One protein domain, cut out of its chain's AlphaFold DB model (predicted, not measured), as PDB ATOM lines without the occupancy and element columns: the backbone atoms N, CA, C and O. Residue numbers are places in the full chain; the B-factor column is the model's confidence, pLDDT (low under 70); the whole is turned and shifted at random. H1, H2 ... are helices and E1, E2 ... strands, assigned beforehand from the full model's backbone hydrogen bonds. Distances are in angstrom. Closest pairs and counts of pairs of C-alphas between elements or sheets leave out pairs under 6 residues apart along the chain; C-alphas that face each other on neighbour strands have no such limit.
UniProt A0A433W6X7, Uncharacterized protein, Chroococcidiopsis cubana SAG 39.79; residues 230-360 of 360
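Overview. This is residues 230 to 360 of the 360 residues of an uncharacterized protein of Chroococcidiopsis cubana SAG 39.79 (UniProt A0A433W6X7). What does the model look like? One twisted sheet of seven strands runs through the domain, and H2, H3 and H4 cover one of its faces in a row, H2 over E3, H3 over E6, and H4 over E2 and E1. The short helix H1 only grazes the sheet. What is it made of? The printed part has 131 residues with four named helices and seven named strands, in the order E1 E2 H1 E3 E4 H2 E5 H3 E6 H4 E7, of mixed class; the mixed sheet runs E4, E3, E5, E6, E2, E1, E7. It is compact and rounded, with a radius of gyration of the C-alphas of 13.4 A and spans of 34 by 33 by 29 A.

Along the chain. Where does it begin? E1, residues 230 to 233, starts with C-alpha 230 at (-7.164, -43.943, 30.156), and E2, 236 to 240, H1, 246 to 251, E3, 258 to 261, and E4, 276 to 279, follow. What comes next? H2, residues 290 to 304, is 21.0 A long and starts with C-alpha 290 at (-1.368, -61.856, 48.447); E5, 310 to 314, and H3, 321 to 327, follow. How does it end? E6, residues 331 to 336, is 16.7 A long, H4, 339 to 351, is 18.1 A, and E7, 356 to 359, ends with C-alpha 359 at (-11.412, -43.106, 27.577).

Arrangement. How are the strands joined? E6 is parallel to E5, with N 311 and O 331 at 2.9 A, and to E2, with N 239 and O 334 at 2.8 A. E3 is parallel to E5, N 260 and O 312 at 2.9 A, and to edge strand E4, N 261 and O 278 at 2.9 A. E1 is antiparallel to E2, a hairpin with N 231 and O 238 at 2.8 A, and to edge strand E7, N 232 and O 357 at 2.7 A. How do the helices stand? H2, H3 and H4, on the same face, have heights over the sheet of 11.1 A, 9.0 A and 9.1 A and run along the strands. H2 and H3 touch at a steep tilt of 55 degrees, the closest C-alphas being those of Glu 298 and Val 324, 6.5 A apart; H3 and H4 only just touch, with 3 pairs of C-alphas within 8 A, the closest those of Ile 322 and Val 345 at 7.3 A. In H2, H3 and H4 every O i to N i+4 pair is within hydrogen-bond range, in H1 1 of 2.

Size, cuts and confidence. How large is it? The two C-alphas farthest apart, those of Thr 267 and Arg 353, are 38.2 A apart. Is it unbroken and sure? The printed part has no cut, and the link from E3 to E4, 14 residues, is long. The mean pLDDT of the printed part is 86.3, with residues 281 to 293, 295 and 360 under 70.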
ATOM      1  N   TRP A 230      -6.159 -43.832  29.106       95.75
ATOM      2  CA  TRP A 230      -7.164 -43.943  30.156       95.75
ATOM      3  C   TRP A 230      -8.164 -45.072  29.931       95.75
ATOM      4  O   TRP A 230      -8.618 -45.364  28.822       95.75
ATOM      5  N   TRP A 231      -8.582 -45.657  31.046       96.94
ATOM      6  CA  TRP A 231      -9.613 -46.676  31.117       96.94
ATOM      7  C   TRP A 231     -10.571 -46.383  32.272       96.94
ATOM      8  O   TRP A 231     -10.153 -46.163  33.408       96.94
ATOM      9  N   GLN A 232     -11.872 -46.425  31.991       96.69
ATOM     10  CA  GLN A 232     -12.939 -46.457  32.985       96.69
ATOM     11  C   GLN A 232     -13.195 -47.900  33.405       96.69
ATOM     12  O   GLN A 232     -13.522 -48.753  32.576       96.69
ATOM     13  N   LEU A 233     -13.125 -48.161  34.705       95.25
ATOM     14  CA  LEU A 233     -13.411 -49.457  35.314       95.25
ATOM     15  C   LEU A 233     -14.515 -49.242  36.353       95.25
ATOM     16  O   LEU A 233     -14.260 -48.978  37.526       95.25
ATOM     17  N   GLY A 234     -15.777 -49.257  35.915       91.56
ATOM     18  CA  GLY A 234     -16.906 -48.876  36.772       91.56
ATOM     19  C   GLY A 234     -16.798 -47.423  37.257       91.56
ATOM     20  O   GLY A 234     -16.901 -46.503  36.455       91.56
ATOM     21  N   ARG A 235     -16.596 -47.206  38.565       92.00
ATOM     22  CA  ARG A 235     -16.391 -45.867  39.167       92.00
ATOM     23  C   ARG A 235     -14.914 -45.472  39.316       92.00
ATOM     24  O   ARG A 235     -14.625 -44.427  39.893       92.00
ATOM     25  N   HIS A 236     -14.001 -46.326  38.863       96.38
ATOM     26  CA  HIS A 236     -12.558 -46.139  38.971       96.38
ATOM     27  C   HIS A 236     -11.977 -45.708  37.628       96.38
ATOM     28  O   HIS A 236     -12.515 -46.044  36.571       96.38
ATOM     29  N   LEU A 237     -10.859 -44.998  37.690       97.19
ATOM     30  CA  LEU A 237     -10.043 -44.648  36.541       97.19
ATOM     31  C   LEU A 237      -8.695 -45.353  36.650       97.19
ATOM     32  O   LEU A 237      -8.074 -45.331  37.710       97.19
ATOM     33  N   LEU A 238      -8.256 -45.955  35.551       97.62
ATOM     34  CA  LEU A 238      -6.916 -46.498  35.379       97.62
ATOM     35  C   LEU A 238      -6.215 -45.726  34.269       97.62
ATOM     36  O   LEU A 238      -6.757 -45.582  33.174       97.62
ATOM     37  N   TYR A 239      -5.011 -45.263  34.561       97.50
ATOM     38  CA  TYR A 239      -4.123 -44.593  33.634       97.50
ATOM     39  C   TYR A 239      -2.905 -45.468  33.358       97.50
ATOM     40  O   TYR A 239      -2.214 -45.904  34.279       97.50
ATOM     41  N   CYS A 240      -2.653 -45.736  32.086       96.56
ATOM     42  CA  CYS A 240      -1.480 -46.470  31.635       96.56
ATOM     43  C   CYS A 240      -0.445 -45.460  31.165       96.56
ATOM     44  O   CYS A 240      -0.500 -45.021  30.019       96.56
ATOM     45  N   GLY A 241       0.411 -45.040  32.089       94.38
ATOM     46  CA  GLY A 241       1.378 -43.962  31.924       94.38
ATOM     47  C   GLY A 241       1.969 -43.539  33.271       94.38
ATOM     48  O   GLY A 241       1.626 -44.093  34.319       94.38
ATOM     49  N   ASP A 242       2.867 -42.555  33.247       93.69
ATOM     50  CA  ASP A 242       3.574 -42.088  34.445       93.69
ATOM     51  C   ASP A 242       2.610 -41.425  35.464       93.69
ATOM     52  O   ASP A 242       1.927 -40.451  35.115       93.69
ATOM     53  N   PRO A 243       2.562 -41.881  36.735       94.25
ATOM     54  CA  PRO A 243       1.784 -41.246  37.802       94.25
ATOM     55  C   PRO A 243       2.180 -39.795  38.140       94.25
ATOM     56  O   PRO A 243       1.431 -39.105  38.828       94.25
ATOM     57  N   ASN A 244       3.341 -39.317  37.694       94.75
ATOM     58  CA  ASN A 244       3.770 -37.921  37.820       94.75
ATOM     59  C   ASN A 244       3.529 -37.097  36.542       94.75
ATOM     60  O   ASN A 244       3.829 -35.901  36.520       94.75
ATOM     61  N   SER A 245       2.967 -37.695  35.486       94.62
ATOM     62  CA  SER A 245       2.626 -36.974  34.256       94.62
ATOM     63  C   SER A 245       1.549 -35.913  34.495       94.62
ATOM     64  O   SER A 245       0.613 -36.101  35.278       94.62
ATOM     65  N   ARG A 246       1.633 -34.797  33.759       92.81
ATOM     66  CA  ARG A 246       0.621 -33.723  33.810       92.81
ATOM     67  C   ARG A 246      -0.786 -34.241  33.523       92.81
ATOM     68  O   ARG A 246      -1.741 -33.779  34.138       92.81
ATOM     69  N   GLU A 247      -0.899 -35.201  32.612       92.56
ATOM     70  CA  GLU A 247      -2.168 -35.796  32.213       92.56
ATOM     71  C   GLU A 247      -2.837 -36.554  33.370       92.56
ATOM     72  O   GLU A 247      -4.021 -36.337  33.644       92.56
ATOM     73  N   PHE A 248      -2.080 -37.380  34.104       94.62
ATOM     74  CA  PHE A 248      -2.596 -38.057  35.294       94.62
ATOM     75  C   PHE A 248      -2.997 -37.054  36.375       94.62
ATOM     76  O   PHE A 248      -4.124 -37.087  36.879       94.62
ATOM     77  N   LEU A 249      -2.100 -36.114  36.679       93.75
ATOM     78  CA  LEU A 249      -2.309 -35.102  37.713       93.75
ATOM     79  C   LEU A 249      -3.541 -34.223  37.446       93.75
ATOM     80  O   LEU A 249      -4.207 -33.826  38.395       93.75
ATOM     81  N   ALA A 250      -3.882 -33.963  36.180       92.06
ATOM     82  CA  ALA A 250      -5.047 -33.160  35.809       92.06
ATOM     83  C   ALA A 250      -6.398 -33.837  36.109       92.06
ATOM     84  O   ALA A 250      -7.397 -33.143  36.300       92.06
ATOM     85  N   ARG A 251      -6.460 -35.178  36.140       92.69
ATOM     86  CA  ARG A 251      -7.700 -35.923  36.450       92.69
ATOM     87  C   ARG A 251      -7.777 -36.389  37.903       92.69
ATOM     88  O   ARG A 251      -8.872 -36.682  38.386       92.69
ATOM     89  N   VAL A 252      -6.645 -36.471  38.602       93.31
ATOM     90  CA  VAL A 252      -6.611 -36.782  40.035       93.31
ATOM     91  C   VAL A 252      -7.160 -35.588  40.831       93.31
ATOM     92  O   VAL A 252      -6.795 -34.448  40.557       93.31
ATOM     93  N   PRO A 253      -8.034 -35.801  41.833       92.00
ATOM     94  CA  PRO A 253      -8.512 -34.712  42.684       92.00
ATOM     95  C   PRO A 253      -7.351 -33.996  43.379       92.00
ATOM     96  O   PRO A 253      -6.427 -34.661  43.825       92.00
ATOM     97  N   GLU A 254      -7.424 -32.673  43.558       84.62
ATOM     98  CA  GLU A 254      -6.309 -31.879  44.116       84.62
ATOM     99  C   GLU A 254      -5.820 -32.350  45.497       84.62
ATOM    100  O   GLU A 254      -4.653 -32.170  45.843       84.62
ATOM    101  N   LYS A 255      -6.717 -32.927  46.309       86.94
ATOM    102  CA  LYS A 255      -6.433 -33.410  47.669       86.94
ATOM    103  C   LYS A 255      -7.084 -34.776  47.900       86.94
ATOM    104  O   LYS A 255      -8.109 -34.856  48.587       86.94
ATOM    105  N   PRO A 256      -6.543 -35.859  47.317       91.56
ATOM    106  CA  PRO A 256      -7.041 -37.191  47.606       91.56
ATOM    107  C   PRO A 256      -6.739 -37.535  49.070       91.56
ATOM    108  O   PRO A 256      -5.789 -37.024  49.669       91.56
ATOM    109  N   GLN A 257      -7.564 -38.385  49.678       88.38
ATOM    110  CA  GLN A 257      -7.374 -38.716  51.093       88.38
ATOM    111  C   GLN A 257      -6.180 -39.649  51.296       88.38
ATOM    112  O   GLN A 257      -5.427 -39.488  52.253       88.38
ATOM    113  N   LEU A 258      -5.977 -40.569  50.355       93.44
ATOM    114  CA  LEU A 258      -4.888 -41.531  50.385       93.44
ATOM    115  C   LEU A 258      -4.190 -41.587  49.026       93.44
ATOM    116  O   LEU A 258      -4.854 -41.712  47.994       93.44
ATOM    117  N   LEU A 259      -2.861 -41.548  49.057       94.88
ATOM    118  CA  LEU A 259      -1.990 -42.055  48.005       94.88
ATOM    119  C   LEU A 259      -1.251 -43.276  48.542       94.88
ATOM    120  O   LEU A 259      -0.644 -43.210  49.611       94.88
ATOM    121  N   PHE A 260      -1.300 -44.364  47.785       91.88
ATOM    122  CA  PHE A 260      -0.592 -45.602  48.074       91.88
ATOM    123  C   PHE A 260       0.248 -45.979  46.854       91.88
ATOM    124  O   PHE A 260      -0.303 -46.238  45.788       91.88
ATOM    125  N   ALA A 261       1.571 -45.960  46.961       91.62
ATOM    126  CA  ALA A 261       2.453 -46.164  45.815       91.62
ATOM    127  C   ALA A 261       3.493 -47.248  46.084       91.62
ATOM    128  O   ALA A 261       4.055 -47.300  47.174       91.62
ATOM    129  N   PHE A 262       3.782 -48.060  45.070       87.06
ATOM    130  CA  PHE A 262       4.851 -49.062  45.096       87.06
ATOM    131  C   PHE A 262       5.987 -48.610  44.188       87.06
ATOM    132  O   PHE A 262       6.118 -49.056  43.048       87.06
ATOM    133  N   ALA A 263       6.739 -47.624  44.664       84.69
ATOM    134  CA  ALA A 263       7.734 -46.944  43.857       84.69
ATOM    135  C   ALA A 263       8.765 -47.939  43.287       84.69
ATOM    136  O   ALA A 263       9.295 -48.758  44.034       84.69
ATOM    137  N   PRO A 264       9.090 -47.869  41.982       79.62
ATOM    138  CA  PRO A 264      10.089 -48.749  41.383       79.62
ATOM    139  C   PRO A 264      11.512 -48.395  41.830       79.62
ATOM    140  O   PRO A 264      12.417 -49.217  41.704       79.62
ATOM    141  N   THR A 265      11.722 -47.166  42.314       80.44
ATOM    142  CA  THR A 265      13.007 -46.683  42.817       80.44
ATOM    143  C   THR A 265      12.820 -45.908  44.128       80.44
ATOM    144  O   THR A 265      11.846 -45.161  44.249       80.44
ATOM    145  N   PRO A 266      13.782 -45.982  45.068       75.81
ATOM    146  CA  PRO A 266      13.741 -45.222  46.330       75.81
ATOM    147  C   PRO A 266      13.741 -43.696  46.150       75.81
ATOM    148  O   PRO A 266      13.421 -42.930  47.047       75.81
ATOM    149  N   THR A 267      14.149 -43.222  44.974       83.69
ATOM    150  CA  THR A 267      14.219 -41.793  44.646       83.69
ATOM    151  C   THR A 267      12.916 -41.234  44.084       83.69
ATOM    152  O   THR A 267      12.841 -40.036  43.804       83.69
ATOM    153  N   TRP A 268      11.900 -42.073  43.866       88.38
ATOM    154  CA  TRP A 268      10.639 -41.612  43.309       88.38
ATOM    155  C   TRP A 268       9.850 -40.809  44.344       88.38
ATOM    156  O   TRP A 268       9.543 -41.291  45.433       88.38
ATOM    157  N   LEU A 269       9.476 -39.585  43.975       88.06
ATOM    158  CA  LEU A 269       8.661 -38.707  44.806       88.06
ATOM    159  C   LEU A 269       7.299 -38.473  44.140       88.06
ATOM    160  O   LEU A 269       7.261 -38.064  42.974       88.06
ATOM    161  N   PRO A 270       6.178 -38.690  44.853       90.69
ATOM    162  CA  PRO A 270       4.855 -38.418  44.310       90.69
ATOM    163  C   PRO A 270       4.629 -36.911  44.153       90.69
ATOM    164  O   PRO A 270       4.723 -36.150  45.117       90.69
ATOM    165  N   ALA A 271       4.221 -36.474  42.961       91.50
ATOM    166  CA  ALA A 271       3.767 -35.098  42.733       91.50
ATOM    167  C   ALA A 271       2.380 -34.815  43.357       91.50
ATOM    168  O   ALA A 271       1.989 -33.662  43.555       91.50
ATOM    169  N   ILE A 272       1.628 -35.868  43.688       91.44
ATOM    170  CA  ILE A 272       0.251 -35.808  44.192       91.44
ATOM    171  C   ILE A 272       0.241 -35.505  45.688       91.44
ATOM    172  O   ILE A 272       0.720 -36.297  46.497       91.44
ATOM    173  N   LYS A 273      -0.396 -34.403  46.089       89.25
ATOM    174  CA  LYS A 273      -0.510 -33.985  47.495       89.25
ATOM    175  C   LYS A 273      -1.728 -34.613  48.182       89.25
ATOM    176  O   LYS A 273      -2.767 -33.977  48.341       89.25
ATOM    177  N   ALA A 274      -1.598 -35.873  48.589       90.12
ATOM    178  CA  ALA A 274      -2.609 -36.562  49.389       90.12
ATOM    179  C   ALA A 274      -2.528 -36.189  50.878       90.12
ATOM    180  O   ALA A 274      -1.464 -35.825  51.374       90.12
ATOM    181  N   LYS A 275      -3.645 -36.323  51.607       88.88
ATOM    182  CA  LYS A 275      -3.663 -36.136  53.070       88.88
ATOM    183  C   LYS A 275      -2.780 -37.165  53.781       88.88
ATOM    184  O   LYS A 275      -2.063 -36.821  54.714       88.88
ATOM    185  N   THR A 276      -2.845 -38.413  53.336       89.69
ATOM    186  CA  THR A 276      -1.932 -39.478  53.742       89.69
ATOM    187  C   THR A 276      -1.241 -40.018  52.498       89.69
ATOM    188  O   THR A 276      -1.905 -40.380  51.527       89.69
ATOM    189  N   GLN A 277       0.088 -40.062  52.524       92.38
ATOM    190  CA  GLN A 277       0.910 -40.670  51.485       92.38
ATOM    191  C   GLN A 277       1.660 -41.848  52.091       92.38
ATOM    192  O   GLN A 277       2.307 -41.706  53.126       92.38
ATOM    193  N   ILE A 278       1.557 -43.000  51.442       88.75
ATOM    194  CA  ILE A 278       2.294 -44.203  51.800       88.75
ATOM    195  C   ILE A 278       3.025 -44.635  50.540       88.75
ATOM    196  O   ILE A 278       2.397 -44.990  49.542       88.75
ATOM    197  N   VAL A 279       4.349 -44.543  50.578       88.00
ATOM    198  CA  VAL A 279       5.227 -44.984  49.497       88.00
ATOM    199  C   VAL A 279       6.008 -46.175  50.015       88.00
ATOM    200  O   VAL A 279       6.624 -46.125  51.076       88.00
ATOM    201  N   VAL A 280       5.898 -47.272  49.288       81.56
ATOM    202  CA  VAL A 280       6.459 -48.563  49.635       81.56
ATOM    203  C   VAL A 280       7.604 -48.833  48.669       81.56
ATOM    204  O   VAL A 280       7.366 -48.993  47.473       81.56
ATOM    205  N   GLU A 281       8.827 -48.860  49.189       68.00
ATOM    206  CA  GLU A 281      10.051 -48.989  48.383       68.00
ATOM    207  C   GLU A 281      10.521 -50.452  48.273       68.00
ATOM    208  O   GLU A 281      10.932 -50.882  47.203       68.00
ATOM    209  N   ASP A 282      10.351 -51.256  49.335       56.62
ATOM    210  CA  ASP A 282      10.946 -52.605  49.435       56.62
ATOM    211  C   ASP A 282       9.929 -53.750  49.625       56.62
ATOM    212  O   ASP A 282      10.296 -54.905  49.849       56.62
ATOM    213  N   TYR A 283       8.626 -53.462  49.553       50.94
ATOM    214  CA  TYR A 283       7.571 -54.411  49.940       50.94
ATOM    215  C   TYR A 283       6.781 -54.970  48.754       50.94
ATOM    216  O   TYR A 283       5.561 -55.126  48.820       50.94
ATOM    217  N   LEU A 284       7.461 -55.297  47.657       53.41
ATOM    218  CA  LEU A 284       6.863 -56.138  46.626       53.41
ATOM    219  C   LEU A 284       7.422 -57.549  46.736       53.41
ATOM    220  O   LEU A 284       8.436 -57.864  46.111       53.41
ATOM    221  N   PRO A 285       6.773 -58.434  47.514       45.16
ATOM    222  CA  PRO A 285       7.125 -59.833  47.489       45.16
ATOM    223  C   PRO A 285       6.840 -60.367  46.089       45.16
ATOM    224  O   PRO A 285       5.696 -60.617  45.710       45.16
ATOM    225  N   HIS A 286       7.895 -60.571  45.310       43.09
ATOM    226  CA  HIS A 286       7.853 -61.447  44.154       43.09
ATOM    227  C   HIS A 286       7.423 -62.839  44.651       43.09
ATOM    228  O   HIS A 286       8.232 -63.612  45.157       43.09
ATOM    229  N   GLY A 287       6.116 -63.119  44.609       46.47
ATOM    230  CA  GLY A 287       5.537 -64.416  44.955       46.47
ATOM    231  C   GLY A 287       5.271 -64.717  46.439       46.47
ATOM    232  O   GLY A 287       5.162 -65.896  46.766       46.47
ATOM    233  N   ARG A 288       5.133 -63.736  47.353       47.34
ATOM    234  CA  ARG A 288       4.705 -64.014  48.751       47.34
ATOM    235  C   ARG A 288       3.406 -63.305  49.156       47.34
ATOM    236  O   ARG A 288       3.287 -62.096  49.045       47.34
ATOM    237  N   ASN A 289       2.479 -64.126  49.652       56.09
ATOM    238  CA  ASN A 289       1.286 -63.836  50.454       56.09
ATOM    239  C   ASN A 289       0.419 -62.628  50.025       56.09
ATOM    240  O   ASN A 289       0.416 -61.586  50.677       56.09
ATOM    241  N   ILE A 290      -0.360 -62.814  48.951       58.00
ATOM    242  CA  ILE A 290      -1.368 -61.856  48.447       58.00
ATOM    243  C   ILE A 290      -2.343 -61.422  49.558       58.00
ATOM    244  O   ILE A 290      -2.754 -60.267  49.593       58.00
ATOM    245  N   ASP A 291      -2.647 -62.307  50.511       57.94
ATOM    246  CA  ASP A 291      -3.581 -62.011  51.601       57.94
ATOM    247  C   ASP A 291      -3.075 -60.879  52.512       57.94
ATOM    248  O   ASP A 291      -3.837 -59.983  52.867       57.94
ATOM    249  N   GLN A 292      -1.776 -60.850  52.834       63.41
ATOM    250  CA  GLN A 292      -1.194 -59.773  53.652       63.41
ATOM    251  C   GLN A 292      -1.182 -58.431  52.918       63.41
ATOM    252  O   GLN A 292      -1.332 -57.378  53.538       63.41
ATOM    253  N   PHE A 293      -0.995 -58.464  51.600       68.75
ATOM    254  CA  PHE A 293      -1.069 -57.272  50.768       68.75
ATOM    255  C   PHE A 293      -2.481 -56.682  50.782       68.75
ATOM    256  O   PHE A 293      -2.644 -55.484  51.031       68.75
ATOM    257  N   ASP A 294      -3.489 -57.529  50.557       71.62
ATOM    258  CA  ASP A 294      -4.898 -57.142  50.596       71.62
ATOM    259  C   ASP A 294      -5.240 -56.536  51.961       71.62
ATOM    260  O   ASP A 294      -5.764 -55.426  52.022       71.62
ATOM    261  N   GLU A 295      -4.861 -57.199  53.059       69.19
ATOM    262  CA  GLU A 295      -5.094 -56.710  54.422       69.19
ATOM    263  C   GLU A 295      -4.416 -55.362  54.701       69.19
ATOM    264  O   GLU A 295      -4.999 -54.494  55.362       69.19
ATOM    265  N   ASN A 296      -3.196 -55.161  54.194       77.69
ATOM    266  CA  ASN A 296      -2.456 -53.915  54.355       77.69
ATOM    267  C   ASN A 296      -3.129 -52.770  53.584       77.69
ATOM    268  O   ASN A 296      -3.439 -51.728  54.171       77.69
ATOM    269  N   LEU A 297      -3.410 -52.969  52.294       82.19
ATOM    270  CA  LEU A 297      -4.089 -51.972  51.469       82.19
ATOM    271  C   LEU A 297      -5.479 -51.649  52.036       82.19
ATOM    272  O   LEU A 297      -5.867 -50.482  52.110       82.19
ATOM    273  N   GLU A 298      -6.216 -52.662  52.490       83.00
ATOM    274  CA  GLU A 298      -7.525 -52.486  53.111       83.00
ATOM    275  C   GLU A 298      -7.474 -51.685  54.396       83.00
ATOM    276  O   GLU A 298      -8.253 -50.745  54.556       83.00
ATOM    277  N   SER A 299      -6.564 -52.040  55.300       79.62
ATOM    278  CA  SER A 299      -6.369 -51.318  56.552       79.62
ATOM    279  C   SER A 299      -6.078 -49.851  56.252       79.62
ATOM    280  O   SER A 299      -6.776 -48.966  56.746       79.62
ATOM    281  N   ASN A 300      -5.140 -49.579  55.345       85.31
ATOM    282  CA  ASN A 300      -4.795 -48.214  54.968       85.31
ATOM    283  C   ASN A 300      -5.974 -47.451  54.349       85.31
ATOM    284  O   ASN A 300      -6.248 -46.312  54.730       85.31
ATOM    285  N   LEU A 301      -6.753 -48.075  53.464       85.06
ATOM    286  CA  LEU A 301      -7.968 -47.463  52.922       85.06
ATOM    287  C   LEU A 301      -9.019 -47.200  54.015       85.06
ATOM    288  O   LEU A 301      -9.659 -46.143  54.015       85.06
ATOM    289  N   LEU A 302      -9.205 -48.114  54.966       82.50
ATOM    290  CA  LEU A 302     -10.161 -47.958  56.064       82.50
ATOM    291  C   LEU A 302      -9.766 -46.819  57.012       82.50
ATOM    292  O   LEU A 302     -10.634 -46.011  57.382       82.50
ATOM    293  N   PHE A 303      -8.488 -46.742  57.384       80.94
ATOM    294  CA  PHE A 303      -7.958 -45.749  58.319       80.94
ATOM    295  C   PHE A 303      -7.837 -44.358  57.693       80.94
ATOM    296  O   PHE A 303      -8.176 -43.370  58.347       80.94
ATOM    297  N   HIS A 304      -7.438 -44.271  56.423       85.44
ATOM    298  CA  HIS A 304      -7.053 -43.001  55.802       85.44
ATOM    299  C   HIS A 304      -8.082 -42.423  54.825       85.44
ATOM    300  O   HIS A 304      -7.855 -41.346  54.289       85.44
ATOM    301  N   SER A 305      -9.229 -43.073  54.596       86.75
ATOM    302  CA  SER A 305     -10.279 -42.541  53.708       86.75
ATOM    303  C   SER A 305     -11.704 -42.931  54.144       86.75
ATOM    304  O   SER A 305     -11.880 -43.851  54.946       86.75
ATOM    305  N   ASN A 306     -12.734 -42.245  53.631       80.38
ATOM    306  CA  ASN A 306     -14.174 -42.476  53.853       80.38
ATOM    307  C   ASN A 306     -14.891 -42.971  52.582       80.38
ATOM    308  O   ASN A 306     -14.337 -42.945  51.489       80.38
ATOM    309  N   LEU A 307     -16.150 -43.410  52.716       78.12
ATOM    310  CA  LEU A 307     -16.967 -43.849  51.575       78.12
ATOM    311  C   LEU A 307     -16.993 -42.771  50.480       78.12
ATOM    312  O   LEU A 307     -17.221 -41.600  50.765       78.12
ATOM    313  N   ASN A 308     -16.781 -43.192  49.236       85.25
ATOM    314  CA  ASN A 308     -16.682 -42.388  48.016       85.25
ATOM    315  C   ASN A 308     -15.475 -41.440  47.910       85.25
ATOM    316  O   ASN A 308     -15.334 -40.768  46.877       85.25
ATOM    317  N   ASP A 309     -14.585 -41.418  48.908       91.25
ATOM    318  CA  ASP A 309     -13.341 -40.660  48.817       91.25
ATOM    319  C   ASP A 309     -12.454 -41.195  47.694       91.25
ATOM    320  O   ASP A 309     -12.469 -42.383  47.349       91.25
ATOM    321  N   ALA A 310     -11.669 -40.281  47.129       93.44
ATOM    322  CA  ALA A 310     -10.658 -40.608  46.146       93.44
ATOM    323  C   ALA A 310      -9.443 -41.253  46.823       93.44
ATOM    324  O   ALA A 310      -8.841 -40.663  47.725       93.44
ATOM    325  N   ALA A 311      -9.092 -42.445  46.352       95.31
ATOM    326  CA  ALA A 311      -7.869 -43.148  46.697       95.31
ATOM    327  C   ALA A 311      -7.017 -43.288  45.435       95.31
ATOM    328  O   ALA A 311      -7.492 -43.786  44.410       95.31
ATOM    329  N   VAL A 312      -5.774 -42.828  45.516       96.94
ATOM    330  CA  VAL A 312      -4.800 -42.930  44.433       96.94
ATOM    331  C   VAL A 312      -3.908 -44.133  44.697       96.94
ATOM    332  O   VAL A 312      -3.368 -44.251  45.797       96.94
ATOM    333  N   VAL A 313      -3.750 -45.011  43.706       95.06
ATOM    334  CA  VAL A 313      -2.824 -46.149  43.797       95.06
ATOM    335  C   VAL A 313      -1.874 -46.149  42.605       95.06
ATOM    336  O   VAL A 313      -2.323 -46.203  41.463       95.06
ATOM    337  N   CYS A 314      -0.570 -46.089  42.859       94.62
ATOM    338  CA  CYS A 314       0.453 -45.982  41.815       94.62
ATOM    339  C   CYS A 314       1.359 -47.214  41.805       94.62
ATOM    340  O   CYS A 314       1.710 -47.705  42.877       94.62
ATOM    341  N   PHE A 315       1.779 -47.633  40.606       92.69
ATOM    342  CA  PHE A 315       2.598 -48.823  40.340       92.69
ATOM    343  C   PHE A 315       1.907 -50.081  40.859       92.69
ATOM    344  O   PHE A 315       1.982 -50.402  42.032       92.69
ATOM    345  N   LEU A 316       1.154 -50.766  40.009       91.12
ATOM    346  CA  LEU A 316       0.154 -51.754  40.397       91.12
ATOM    347  C   LEU A 316       0.782 -53.157  40.412       91.12
ATOM    348  O   LEU A 316       0.809 -53.821  39.371       91.12
ATOM    349  N   PRO A 317       1.283 -53.656  41.562       83.56
ATOM    350  CA  PRO A 317       1.978 -54.941  41.612       83.56
ATOM    351  C   PRO A 317       1.085 -56.133  41.290       83.56
ATOM    352  O   PRO A 317       1.560 -57.134  40.752       83.56
ATOM    353  N   ILE A 318      -0.200 -56.029  41.630       86.75
ATOM    354  CA  ILE A 318      -1.193 -57.076  41.434       86.75
ATOM    355  C   ILE A 318      -2.503 -56.472  40.910       86.75
ATOM    356  O   ILE A 318      -2.840 -55.332  41.250       86.75
ATOM    357  N   PRO A 319      -3.258 -57.208  40.080       89.62
ATOM    358  CA  PRO A 319      -4.508 -56.705  39.528       89.62
ATOM    359  C   PRO A 319      -5.635 -56.548  40.564       89.62
ATOM    360  O   PRO A 319      -6.518 -55.715  40.371       89.62
ATOM    361  N   GLU A 320      -5.604 -57.288  41.675       87.69
ATOM    362  CA  GLU A 320      -6.647 -57.340  42.710       87.69
ATOM    363  C   GLU A 320      -6.845 -56.012  43.461       87.69
ATOM    364  O   GLU A 320      -7.917 -55.785  44.030       87.69
ATOM    365  N   ILE A 321      -5.875 -55.091  43.404       89.50
ATOM    366  CA  ILE A 321      -5.938 -53.753  44.024       89.50
ATOM    367  C   ILE A 321      -7.264 -53.055  43.725       89.50
ATOM    368  O   ILE A 321      -7.893 -52.474  44.612       89.50
ATOM    369  N   ILE A 322      -7.721 -53.118  42.473       92.19
ATOM    370  CA  ILE A 322      -8.955 -52.444  42.077       92.19
ATOM    371  C   ILE A 322     -10.185 -53.047  42.770       92.19
ATOM    372  O   ILE A 322     -11.104 -52.314  43.137       92.19
ATOM    373  N   SER A 323     -10.189 -54.362  43.015       89.50
ATOM    374  CA  SER A 323     -11.244 -55.037  43.773       89.50
ATOM    375  C   SER A 323     -11.265 -54.570  45.216       89.50
ATOM    376  O   SER A 323     -12.352 -54.348  45.741       89.50
ATOM    377  N   VAL A 324     -10.104 -54.380  45.845       87.94
ATOM    378  CA  VAL A 324      -9.996 -53.862  47.215       87.94
ATOM    379  C   VAL A 324     -10.581 -52.448  47.309       87.94
ATOM    380  O   VAL A 324     -11.472 -52.185  48.122       87.94
ATOM    381  N   VAL A 325     -10.149 -51.547  46.420       91.75
ATOM    382  CA  VAL A 325     -10.627 -50.155  46.366       91.75
ATOM    383  C   VAL A 325     -12.139 -50.099  46.110       91.75
ATOM    384  O   VAL A 325     -12.856 -49.354  46.782       91.75
ATOM    385  N   ASN A 326     -12.644 -50.914  45.179       91.25
ATOM    386  CA  ASN A 326     -14.073 -51.023  44.885       91.25
ATOM    387  C   ASN A 326     -14.867 -51.601  46.066       91.25
ATOM    388  O   ASN A 326     -15.903 -51.063  46.446       91.25
ATOM    389  N   ARG A 327     -14.365 -52.681  46.681       87.19
ATOM    390  CA  ARG A 327     -14.980 -53.392  47.816       87.19
ATOM    391  C   ARG A 327     -15.158 -52.495  49.034       87.19
ATOM    392  O   ARG A 327     -16.111 -52.688  49.788       87.19
ATOM    393  N   LEU A 328     -14.254 -51.540  49.224       84.31
ATOM    394  CA  LEU A 328     -14.326 -50.556  50.295       84.31
ATOM    395  C   LEU A 328     -15.091 -49.288  49.901       84.31
ATOM    396  O   LEU A 328     -15.065 -48.327  50.662       84.31
ATOM    397  N   ASP A 329     -15.791 -49.267  48.761       85.56
ATOM    398  CA  ASP A 329     -16.550 -48.114  48.267       85.56
ATOM    399  C   ASP A 329     -15.691 -46.843  48.195       85.56
ATOM    400  O   ASP A 329     -16.082 -45.777  48.667       85.56
ATOM    401  N   ARG A 330     -14.481 -46.942  47.641       93.38
ATOM    402  CA  ARG A 330     -13.647 -45.780  47.301       93.38
ATOM    403  C   ARG A 330     -13.687 -45.522  45.807       93.38
ATOM    404  O   ARG A 330     -14.003 -46.405  45.014       93.38
ATOM    405  N   ARG A 331     -13.362 -44.297  45.411       95.75
ATOM    406  CA  ARG A 331     -13.156 -43.955  44.005       95.75
ATOM    407  C   ARG A 331     -11.669 -44.076  43.704       95.75
ATOM    408  O   ARG A 331     -10.864 -43.352  44.275       95.75
ATOM    409  N   GLY A 332     -11.317 -45.032  42.858       96.06
ATOM    410  CA  GLY A 332      -9.921 -45.357  42.570       96.06
ATOM    411  C   GLY A 332      -9.383 -44.522  41.422       96.06
ATOM    412  O   GLY A 332     -10.032 -44.455  40.382       96.06
ATOM    413  N   PHE A 333      -8.201 -43.946  41.609       97.38
ATOM    414  CA  PHE A 333      -7.381 -43.348  40.558       97.38
ATOM    415  C   PHE A 333      -6.074 -44.133  40.509       97.38
ATOM    416  O   PHE A 333      -5.207 -43.961  41.363       97.38
ATOM    417  N   LEU A 334      -5.986 -45.070  39.576       97.31
ATOM    418  CA  LEU A 334      -4.885 -46.013  39.474       97.31
ATOM    419  C   LEU A 334      -3.948 -45.587  38.345       97.31
ATOM    420  O   LEU A 334      -4.435 -45.180  37.291       97.31
ATOM    421  N   ALA A 335      -2.636 -45.705  38.540       96.75
ATOM    422  CA  ALA A 335      -1.654 -45.437  37.492       96.75
ATOM    423  C   ALA A 335      -0.504 -46.442  37.492       96.75
ATOM    424  O   ALA A 335       0.038 -46.771  38.547       96.75
ATOM    425  N   ASP A 336      -0.107 -46.894  36.306       94.88
ATOM    426  CA  ASP A 336       1.101 -47.697  36.105       94.88
ATOM    427  C   ASP A 336       1.707 -47.395  34.722       94.88
ATOM    428  O   ASP A 336       0.983 -47.486  33.726       94.88
ATOM    429  N   PRO A 337       3.008 -47.056  34.622       93.44
ATOM    430  CA  PRO A 337       3.658 -46.839  33.330       93.44
ATOM    431  C   PRO A 337       3.856 -48.141  32.536       93.44
ATOM    432  O   PRO A 337       4.036 -48.113  31.322       93.44
ATOM    433  N   ASN A 338       3.809 -49.307  33.185       92.25
ATOM    434  CA  ASN A 338       3.931 -50.598  32.524       92.25
ATOM    435  C   ASN A 338       2.577 -51.063  31.969       92.25
ATOM    436  O   ASN A 338       1.718 -51.580  32.694       92.25
ATOM    437  N   GLU A 339       2.418 -50.987  30.645       92.00
ATOM    438  CA  GLU A 339       1.203 -51.420  29.942       92.00
ATOM    439  C   GLU A 339       0.769 -52.855  30.281       92.00
ATOM    440  O   GLU A 339      -0.428 -53.156  30.306       92.00
ATOM    441  N   LYS A 340       1.713 -53.760  30.585       92.69
ATOM    442  CA  LYS A 340       1.385 -55.144  30.959       92.69
ATOM    443  C   LYS A 340       0.658 -55.207  32.301       92.69
ATOM    444  O   LYS A 340      -0.266 -56.007  32.436       92.69
ATOM    445  N   ASN A 341       1.044 -54.387  33.278       92.38
ATOM    446  CA  ASN A 341       0.367 -54.324  34.579       92.38
ATOM    447  C   ASN A 341      -1.037 -53.740  34.423       92.38
ATOM    448  O   ASN A 341      -2.012 -54.327  34.887       92.38
ATOM    449  N   CYS A 342      -1.147 -52.662  33.652       95.12
ATOM    450  CA  CYS A 342      -2.418 -52.090  33.232       95.12
ATOM    451  C   CYS A 342      -3.361 -53.128  32.601       95.12
ATOM    452  O   CYS A 342      -4.516 -53.275  33.008       95.12
ATOM    453  N   LYS A 343      -2.856 -53.901  31.631       95.12
ATOM    454  CA  LYS A 343      -3.616 -54.960  30.962       95.12
ATOM    455  C   LYS A 343      -4.093 -56.027  31.950       95.12
ATOM    456  O   LYS A 343      -5.255 -56.413  31.882       95.12
ATOM    457  N   LYS A 344      -3.250 -56.456  32.900       94.56
ATOM    458  CA  LYS A 344      -3.648 -57.416  33.949       94.56
ATOM    459  C   LYS A 344      -4.826 -56.897  34.776       94.56
ATOM    460  O   LYS A 344      -5.765 -57.651  35.007       94.56
ATOM    461  N   VAL A 345      -4.805 -55.626  35.187       95.12
ATOM    462  CA  VAL A 345      -5.906 -54.998  35.947       95.12
ATOM    463  C   VAL A 345      -7.196 -54.985  35.120       95.12
ATOM    464  O   VAL A 345      -8.262 -55.342  35.622       95.12
ATOM    465  N   ILE A 346      -7.102 -54.622  33.838       95.94
ATOM    466  CA  ILE A 346      -8.243 -54.602  32.911       95.94
ATOM    467  C   ILE A 346      -8.828 -56.003  32.719       95.94
ATOM    468  O   ILE A 346     -10.043 -56.181  32.819       95.94
ATOM    469  N   ASP A 347      -7.983 -56.992  32.433       94.62
ATOM    470  CA  ASP A 347      -8.404 -58.369  32.180       94.62
ATOM    471  C   ASP A 347      -9.030 -58.987  33.439       94.62
ATOM    472  O   ASP A 347     -10.083 -59.623  33.359       94.62
ATOM    473  N   TYR A 348      -8.461 -58.708  34.616       93.00
ATOM    474  CA  TYR A 348      -9.026 -59.094  35.907       93.00
ATOM    475  C   TYR A 348     -10.413 -58.473  36.146       93.00
ATOM    476  O   TYR A 348     -11.362 -59.174  36.506       93.00
ATOM    477  N   TRP A 349     -10.583 -57.175  35.878       93.38
ATOM    478  CA  TRP A 349     -11.881 -56.510  36.029       93.38
ATOM    479  C   TRP A 349     -12.938 -57.057  35.058       93.38
ATOM    480  O   TRP A 349     -14.090 -57.282  35.440       93.38
ATOM    481  N   LYS A 350     -12.542 -57.344  33.810       92.44
ATOM    482  CA  LYS A 350     -13.405 -57.994  32.811       92.44
ATOM    483  C   LYS A 350     -13.797 -59.410  33.219       92.44
ATOM    484  O   LYS A 350     -14.947 -59.792  33.003       92.44
ATOM    485  N   ALA A 351     -12.890 -60.175  33.826       89.81
ATOM    486  CA  ALA A 351     -13.190 -61.512  34.338       89.81
ATOM    487  C   ALA A 351     -14.297 -61.479  35.411       89.81
ATOM    488  O   ALA A 351     -15.131 -62.383  35.467       89.81
ATOM    489  N   GLY A 352     -14.392 -60.384  36.175       83.69
ATOM    490  CA  GLY A 352     -15.510 -60.090  37.080       83.69
ATOM    491  C   GLY A 352     -16.841 -59.740  36.395       83.69
ATOM    492  O   GLY A 352     -17.807 -59.422  37.084       83.69
ATOM    493  N   ARG A 353     -16.914 -59.786  35.053       80.88
ATOM    494  CA  ARG A 353     -18.053 -59.357  34.213       80.88
ATOM    495  C   ARG A 353     -18.440 -57.886  34.402       80.88
ATOM    496  O   ARG A 353     -19.595 -57.511  34.201       80.88
ATOM    497  N   LEU A 354     -17.480 -57.048  34.786       83.88
ATOM    498  CA  LEU A 354     -17.687 -55.619  34.999       83.88
ATOM    499  C   LEU A 354     -17.314 -54.823  33.743       83.88
ATOM    500  O   LEU A 354     -16.413 -55.188  32.985       83.88
ATOM    501  N   LYS A 355     -18.033 -53.719  33.515       88.06
ATOM    502  CA  LYS A 355     -17.863 -52.872  32.329       88.06
ATOM    503  C   LYS A 355     -16.488 -52.192  32.338       88.06
ATOM    504  O   LYS A 355     -16.075 -51.652  33.367       88.06
ATOM    505  N   VAL A 356     -15.832 -52.196  31.175       92.75
ATOM    506  CA  VAL A 356     -14.574 -51.486  30.911       92.75
ATOM    507  C   VAL A 356     -14.721 -50.659  29.650       92.75
ATOM    508  O   VAL A 356     -15.154 -51.184  28.625       92.75
ATOM    509  N   GLU A 357     -14.322 -49.395  29.713       94.31
ATOM    510  CA  GLU A 357     -14.320 -48.493  28.562       94.31
ATOM    511  C   GLU A 357     -12.967 -47.805  28.464       94.31
ATOM    512  O   GLU A 357     -12.430 -47.344  29.466       94.31
ATOM    513  N   ARG A 358     -12.398 -47.738  27.261       93.25
ATOM    514  CA  ARG A 358     -11.236 -46.886  27.016       93.25
ATOM    515  C   ARG A 358     -11.734 -45.449  26.911       93.25
ATOM    516  O   ARG A 358     -12.662 -45.194  26.148       93.25
ATOM    517  N   ILE A 359     -11.129 -44.539  27.663       88.19
ATOM    518  CA  ILE A 359     -11.412 -43.106  27.577       88.19
ATOM    519  C   ILE A 359     -10.199 -42.472  26.898       88.19
ATOM    520  O   ILE A 359      -9.068 -42.758  27.281       88.19
ATOM    521  N   SER A 360     -10.428 -41.693  25.845       64.19
ATOM    522  CA  SER A 360      -9.377 -40.923  25.173       64.19
ATOM    523  C   SER A 360      -8.842 -39.787  26.036       64.19
ATOM    524  O   SER A 360      -9.607 -39.241  26.873       64.19
TER     525      SER A 360